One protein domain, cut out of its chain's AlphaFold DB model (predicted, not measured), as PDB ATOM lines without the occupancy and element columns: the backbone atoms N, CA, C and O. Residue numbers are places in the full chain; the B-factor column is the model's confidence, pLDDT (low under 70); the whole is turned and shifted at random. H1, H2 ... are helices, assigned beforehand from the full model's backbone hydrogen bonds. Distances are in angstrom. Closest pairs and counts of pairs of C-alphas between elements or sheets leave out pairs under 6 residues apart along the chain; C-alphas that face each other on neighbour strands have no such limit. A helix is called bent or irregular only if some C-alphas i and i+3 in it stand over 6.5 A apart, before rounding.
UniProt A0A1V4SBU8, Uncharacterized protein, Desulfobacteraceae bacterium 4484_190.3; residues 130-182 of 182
ATOM      1  N   LEU A 130     157.236 129.397  91.474       88.75
ATOM      2  CA  LEU A 130     156.244 128.450  91.998       88.75
ATOM      3  C   LEU A 130     154.997 128.317  91.122       88.75
ATOM      4  O   LEU A 130     154.142 127.492  91.422       88.75
ATOM      5  N   LEU A 131     154.924 129.113  90.047       91.56
ATOM      6  CA  LEU A 131     153.939 129.083  88.962       91.56
ATOM      7  C   LEU A 131     152.514 128.795  89.439       91.56
ATOM      8  O   LEU A 131     151.782 129.722  89.760       91.56
ATOM      9  N   GLU A 132     152.150 127.520  89.523       93.44
ATOM     10  CA  GLU A 132     150.858 127.034  89.989       93.44
ATOM     11  C   GLU A 132     150.435 127.606  91.349       93.44
ATOM     12  O   GLU A 132     149.308 128.080  91.474       93.44
ATOM     13  N   SER A 133     151.338 127.684  92.333       92.62
ATOM     14  CA  SER A 133     151.019 128.308  93.629       92.62
ATOM     15  C   SER A 133     150.696 129.801  93.513       92.62
ATOM     16  O   SER A 133     150.123 130.383  94.431       92.62
ATOM     17  N   TRP A 134     151.098 130.443  92.417       92.19
ATOM     18  CA  TRP A 134     150.846 131.851  92.129       92.19
ATOM     19  C   TRP A 134     149.839 132.046  90.995       92.19
ATOM     20  O   TRP A 134     149.664 133.183  90.565       92.19
ATOM     21  N   ARG A 135     149.165 130.988  90.523       92.81
ATOM     22  CA  ARG A 135     148.311 130.997  89.324       92.81
ATOM     23  C   ARG A 135     147.398 132.224  89.251       92.81
ATOM     24  O   ARG A 135     147.489 132.987  88.294       92.81
ATOM     25  N   ASP A 136     146.585 132.463  90.278       91.94
ATOM     26  CA  ASP A 136     145.617 133.573  90.301       91.94
ATOM     27  C   ASP A 136     146.278 134.952  90.248       91.94
ATOM     28  O   ASP A 136     145.724 135.925  89.732       91.94
ATOM     29  N   ARG A 137     147.481 135.073  90.809       90.38
ATOM     30  CA  ARG A 137     148.275 136.295  90.703       90.38
ATOM     31  C   ARG A 137     148.865 136.428  89.305       90.38
ATOM     32  O   ARG A 137     148.755 137.497  88.721       90.38
ATOM     33  N   LEU A 138     149.437 135.357  88.759       92.50
ATOM     34  CA  LEU A 138     150.038 135.362  87.428       92.50
ATOM     35  C   LEU A 138     149.011 135.712  86.350       92.50
ATOM     36  O   LEU A 138     149.318 136.549  85.517       92.50
ATOM     37  N   TYR A 139     147.785 135.187  86.406       92.94
ATOM     38  CA  TYR A 139     146.735 135.565  85.449       92.94
ATOM     39  C   TYR A 139     146.282 137.027  85.564       92.94
ATOM     40  O   TYR A 139     145.840 137.602  84.573       92.94
ATOM     41  N   ARG A 140     146.389 137.648  86.747       92.19
ATOM     42  CA  ARG A 140     146.084 139.080  86.927       92.19
ATOM     43  C   ARG A 140     147.201 139.984  86.411       92.19
ATOM     44  O   ARG A 140     146.915 140.984  85.766       92.19
ATOM     45  N   GLU A 141     148.450 139.637  86.706       90.38
ATOM     46  CA  GLU A 141     149.635 140.420  86.318       90.38
ATOM     47  C   GLU A 141     150.019 140.192  84.844       90.38
ATOM     48  O   GLU A 141     150.604 141.058  84.200       90.38
ATOM     49  N   MET A 142     149.694 139.014  84.310       92.19
ATOM     50  CA  MET A 142     149.982 138.571  82.947       92.19
ATOM     51  C   MET A 142     148.723 137.975  82.307       92.19
ATOM     52  O   MET A 142     148.631 136.755  82.134       92.19
ATOM     53  N   PRO A 143     147.728 138.805  81.965       93.06
ATOM     54  CA  PRO A 143     146.509 138.312  81.346       93.06
ATOM     55  C   PRO A 143     146.813 137.578  80.034       93.06
ATOM     56  O   PRO A 143     147.657 137.989  79.232       93.06
ATOM     57  N   VAL A 144     146.106 136.471  79.819       94.50
ATOM     58  CA  VAL A 144     146.150 135.708  78.569       94.50
ATOM     59  C   VAL A 144     145.026 136.229  77.672       94.50
ATOM     60  O   VAL A 144     143.863 136.139  78.073       94.50
ATOM     61  N   PRO A 145     145.331 136.827  76.504       95.19
ATOM     62  CA  PRO A 145     144.300 137.382  75.640       95.19
ATOM     63  C   PRO A 145     143.434 136.278  75.020       95.19
ATOM     64  O   PRO A 145     143.864 135.135  74.856       95.19
ATOM     65  N   GLU A 146     142.206 136.631  74.647       97.06
ATOM     66  CA  GLU A 146     141.321 135.730  73.908       97.06
ATOM     67  C   GLU A 146     141.995 135.262  72.606       97.06
ATOM     68  O   GLU A 146     142.677 136.034  71.929       97.06
ATOM     69  N   GLY A 147     141.848 133.979  72.266       97.19
ATOM     70  CA  GLY A 147     142.480 133.389  71.084       97.19
ATOM     71  C   GLY A 147     143.966 133.038  71.242       97.19
ATOM     72  O   GLY A 147     144.569 132.513  70.301       97.19
ATOM     73  N   TRP A 148     144.588 133.325  72.396       97.25
ATOM     74  CA  TRP A 148     146.019 133.070  72.600       97.25
ATOM     75  C   TRP A 148     146.362 131.582  72.523       97.25
ATOM     76  O   TRP A 148     147.366 131.224  71.913       97.25
ATOM     77  N   HIS A 149     145.534 130.700  73.092       96.12
ATOM     78  CA  HIS A 149     145.790 129.255  73.080       96.12
ATOM     79  C   HIS A 149     145.703 128.665  71.668       96.12
ATOM     80  O   HIS A 149     146.514 127.814  71.300       96.12
ATOM     81  N   GLU A 150     144.763 129.139  70.853       98.00
ATOM     82  CA  GLU A 150     144.623 128.760  69.451       98.00
ATOM     83  C   GLU A 150     145.781 129.300  68.608       98.00
ATOM     84  O   GLU A 150     146.277 128.608  67.725       98.00
ATOM     85  N   ALA A 151     146.229 130.529  68.867       97.56
ATOM     86  CA  ALA A 151     147.419 131.081  68.227       97.56
ATOM     87  C   ALA A 151     148.683 130.302  68.623       97.56
ATOM     88  O   ALA A 151     149.505 129.980  67.765       97.56
ATOM     89  N   TYR A 152     148.813 129.932  69.899       96.56
ATOM     90  CA  TYR A 152     149.934 129.146  70.409       96.56
ATOM     91  C   TYR A 152     149.968 127.744  69.790       96.56
ATOM     92  O   TYR A 152     151.027 127.286  69.367       96.56
ATOM     93  N   SER A 153     148.817 127.074  69.657       97.00
ATOM     94  CA  SER A 153     148.745 125.738  69.045       97.00
ATOM     95  C   SER A 153     149.088 125.732  67.553       97.00
ATOM     96  O   SER A 153     149.574 124.721  67.046       97.00
ATOM     97  N   ARG A 154     148.892 126.861  66.857       97.81
ATOM     98  CA  ARG A 154     149.347 127.072  65.473       97.81
ATOM     99  C   ARG A 154     150.811 127.513  65.361       97.81
ATOM    100  O   ARG A 154     151.360 127.468  64.265       97.81
ATOM    101  N   GLY A 155     151.440 127.910  66.468       97.12
ATOM    102  CA  GLY A 155     152.800 128.456  66.494       97.12
ATOM    103  C   GLY A 155     152.897 129.943  66.129       97.12
ATOM    104  O   GLY A 155     153.999 130.434  65.898       97.12
ATOM    105  N   ASP A 156     151.772 130.664  66.093       97.62
ATOM    106  CA  ASP A 156     151.719 132.097  65.755       97.62
ATOM    107  C   ASP A 156     152.257 132.985  66.896       97.62
ATOM    108  O   ASP A 156     152.689 134.115  66.672       97.62
ATOM    109  N   VAL A 157     152.206 132.484  68.133       97.00
ATOM    110  CA  VAL A 157     152.695 133.147  69.352       97.00
ATOM    111  C   VAL A 157     153.463 132.153  70.223       97.00
ATOM    112  O   VAL A 157     153.350 130.940  70.048       97.00
ATOM    113  N   ASN A 158     154.228 132.657  71.192       95.31
ATOM    114  CA  ASN A 158     154.974 131.841  72.147       95.31
ATOM    115  C   ASN A 158     154.867 132.394  73.582       95.31
ATOM    116  O   ASN A 158     154.210 133.408  73.828       95.31
ATOM    117  N   ALA A 159     155.502 131.710  74.535       92.62
ATOM    118  CA  ALA A 159     155.466 132.066  75.952       92.62
ATOM    119  C   ALA A 159     156.605 133.008  76.403       92.62
ATOM    120  O   ALA A 159     156.723 133.283  77.597       92.62
ATOM    121  N   ASP A 160     157.450 133.507  75.494       93.50
ATOM    122  CA  ASP A 160     158.697 134.195  75.855       93.50
ATOM    123  C   ASP A 160     158.450 135.475  76.662       93.50
ATOM    124  O   ASP A 160     159.156 135.737  77.634       93.50
ATOM    125  N   GLU A 161     157.435 136.262  76.298       89.56
ATOM    126  CA  GLU A 161     157.076 137.485  77.031       89.56
ATOM    127  C   GLU A 161     156.608 137.179  78.462       89.56
ATOM    128  O   GLU A 161     157.030 137.848  79.406       89.56
ATOM    129  N   TYR A 162     155.835 136.104  78.654       90.25
ATOM    130  CA  TYR A 162     155.435 135.636  79.986       90.25
ATOM    131  C   TYR A 162     156.650 135.202  80.813       90.25
ATOM    132  O   TYR A 162     156.765 135.549  81.987       90.25
ATOM    133  N   ILE A 163     157.601 134.488  80.200       88.00
ATOM    134  CA  ILE A 163     158.834 134.049  80.867       88.00
ATOM    135  C   ILE A 163     159.700 135.249  81.264       88.00
ATOM    136  O   ILE A 163     160.180 135.308  82.398       88.00
ATOM    137  N   LYS A 164     159.885 136.231  80.374       87.25
ATOM    138  CA  LYS A 164     160.627 137.462  80.691       87.25
ATOM    139  C   LYS A 164     160.003 138.188  81.879       87.25
ATOM    140  O   LYS A 164     160.727 138.569  82.802       87.25
ATOM    141  N   LEU A 165     158.677 138.333  81.886       86.81
ATOM    142  CA  LEU A 165     157.983 139.015  82.972       86.81
ATOM    143  C   LEU A 165     158.099 138.240  84.292       86.81
ATOM    144  O   LEU A 165     158.382 138.846  85.321       86.81
ATOM    145  N   LEU A 166     158.001 136.904  84.273       86.12
ATOM    146  CA  LEU A 166     158.210 136.058  85.458       86.12
ATOM    147  C   LEU A 166     159.544 136.337  86.167       86.12
ATOM    148  O   LEU A 166     159.585 136.383  87.398       86.12
ATOM    149  N   TYR A 167     160.628 136.550  85.416       82.50
ATOM    150  CA  TYR A 167     161.936 136.869  85.998       82.50
ATOM    151  C   TYR A 167     162.043 138.309  86.514       82.50
ATOM    152  O   TYR A 167     162.794 138.553  87.460       82.50
ATOM    153  N   GLN A 168     161.288 139.244  85.935       82.38
ATOM    154  CA  GLN A 168     161.217 140.636  86.393       82.38
ATOM    155  C   GLN A 168     160.341 140.794  87.641       82.38
ATOM    156  O   GLN A 168     160.586 141.669  88.473       82.38
ATOM    157  N   LEU A 169     159.335 139.934  87.803       75.38
ATOM    158  CA  LEU A 169     158.448 139.955  88.954       75.38
ATOM    159  C   LEU A 169     159.222 139.537  90.213       75.38
ATOM    160  O   LEU A 169     159.735 138.420  90.344       75.38
ATOM    161  N   ASN A 170     159.299 140.447  91.186       65.00
ATOM    162  CA  ASN A 170     159.984 140.242  92.466       65.00
ATOM    163  C   ASN A 170     159.118 139.426  93.449       65.00
ATOM    164  O   ASN A 170     158.898 139.807  94.598       65.00
ATOM    165  N   PHE A 171     158.578 138.293  92.995       67.56
ATOM    166  CA  PHE A 171     157.856 137.364  93.857       67.56
ATOM    167  C   PHE A 171     158.820 136.703  94.842       67.56
ATOM    168  O   PHE A 171     159.714 135.943  94.455       67.56
ATOM    169  N   SER A 172     158.646 137.028  96.118       57.03
ATOM    170  CA  SER A 172     159.327 136.379  97.229       57.03
ATOM    171  C   SER A 172     158.313 135.519  97.978       57.03
ATOM    172  O   SER A 172     157.278 136.054  98.372       57.03
ATOM    173  N   PRO A 173     158.615 134.243  98.278       51.59
ATOM    174  CA  PRO A 173     157.815 133.441  99.208       51.59
ATOM    175  C   PRO A 173     157.699 134.078 100.609       51.59
ATOM    176  O   PRO A 173     156.872 133.669 101.412       51.59
ATOM    177  N   ARG A 174     158.539 135.082 100.917       41.88
ATOM    178  CA  ARG A 174     158.550 135.832 102.181       41.88
ATOM    179  C   ARG A 174     157.822 137.177 102.133       41.88
ATOM    180  O   ARG A 174     157.870 137.899 103.130       41.88
ATOM    181  N   SER A 175     157.175 137.568 101.030       40.41
ATOM    182  CA  SER A 175     156.340 138.772 101.070       40.41
ATOM    183  C   SER A 175     155.117 138.481 101.936       40.41
ATOM    184  O   SER A 175     154.177 137.844 101.471       40.41
ATOM    185  N   LYS A 176     155.150 138.920 103.201       34.91
ATOM    186  CA  LYS A 176     153.974 138.982 104.071       34.91
ATOM    187  C   LYS A 176     152.847 139.660 103.291       34.91
ATOM    188  O   LYS A 176     152.866 140.876 103.121       34.91
ATOM    189  N   LEU A 177     151.868 138.884 102.840       34.03
ATOM    190  CA  LEU A 177     150.514 139.389 102.697       34.03
ATOM    191  C   LEU A 177     150.068 139.720 104.121       34.03
ATOM    192  O   LEU A 177     149.683 138.848 104.894       34.03
ATOM    193  N   ILE A 178     150.247 140.984 104.505       33.00
ATOM    194  CA  ILE A 178     149.520 141.560 105.628       33.00
ATOM    195  C   ILE A 178     148.070 141.571 105.154       33.00
ATOM    196  O   ILE A 178     147.666 142.453 104.399       33.00
ATOM    197  N   PHE A 179     147.313 140.546 105.531       33.28
ATOM    198  CA  PHE A 179     145.869 140.675 105.577       33.28
ATOM    199  C   PHE A 179     145.595 141.719 106.658       33.28
ATOM    200  O   PHE A 179     145.842 141.494 107.842       33.28
ATOM    201  N   HIS A 180     145.210 142.919 106.232       30.53
ATOM    202  CA  HIS A 180     144.474 143.810 107.109       30.53
ATOM    203  C   HIS A 180     143.092 143.187 107.271       30.53
ATOM    204  O   HIS A 180     142.259 143.292 106.373       30.53
ATOM    205  N   ASP A 181     142.895 142.501 108.393       31.75
ATOM    206  CA  ASP A 181     141.561 142.238 108.910       31.75
ATOM    207  C   ASP A 181     140.928 143.598 109.235       31.75
ATOM    208  O   ASP A 181     141.458 144.362 110.049       31.75
ATOM    209  N   ASN A 182     139.832 143.909 108.542       33.88
ATOM    210  CA  ASN A 182     138.832 144.883 108.976       33.88
ATOM    211  C   ASN A 182     137.662 144.116 109.584       33.88
ATOM    212  O   ASN A 182     137.245 143.120 108.948       33.88
TER     213      ASN A 182
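Overview. This is residues 130 to 182 of the 182 residues of an uncharacterized protein of Desulfobacteraceae bacterium 4484_190.3 (UniProt A0A1V4SBU8). This is a loose, open loop of three short helices with a tail: the chain goes from H1 out to H2 at the far end and comes back through H3, which passes near H1 without touching it. Beyond H3 a stretch with no named element, residues 169 to 182, leads away, and its residues 174 to 182 stick out as a free arm, while residues 150 to 155, of which 150 to 154 belong to H2, stand free at the opposite end. The printed part has 53 residues with three named helices, in the order H1, H2, H3, and no named strand; the class is all helix. It is loose, with a radius of gyration of the C-alphas of 14.4 A, and elongated, spanning 46 by 24 by 14 A.

Arrangement. Begin with the longest helix by residues, H1, residues 131 to 141, and look from there to H3, residues 160 to 168. The two are near each other, with no pair of C-alphas within 8 A but 7 pairs within 10 A. Now look to H2, residues 148 to 154: it is apart from H1, and it is also apart from H3. In the backbone of H2 and H3 you will find every O i to N i+4 pair within hydrogen-bond range; in H1 you will find 4 of 7. H1 is irregular, with C-alphas 133 and 136 lying 8.2 A apart.

Along the chain. Find C-alpha 131 at (153.939, 129.083, 88.962); from there H1 runs 12.4 A to C-alpha 141 at (149.635, 140.420, 86.318). Go on to C-alpha 148 at (146.019, 133.070, 72.600), where H2 begins; it runs 9.9 A to C-alpha 154. H3 begins at C-alpha 160 and runs 12.6 A to C-alpha 168 at (161.217, 140.636, 86.393).

Size, cuts and confidence. The two C-alphas farthest apart are those of Arg 154 and Asn 182, at 48.2 A; look for the second at (138.832, 144.883, 108.976), the chain's last residue. Without the stretches that stand free, the body has 38 residues and spans 33 by 18 by 13 A, with a radius of gyration of 10.7 A. The printed part has no cut. The link from H1 to H2 is short, with 6 residues, and the link from H2 to H3 is tight, with 5. The mean pLDDT of the printed part is 80.1, and residues 170 to 182 are under 70, so read their place in the model with low confidence.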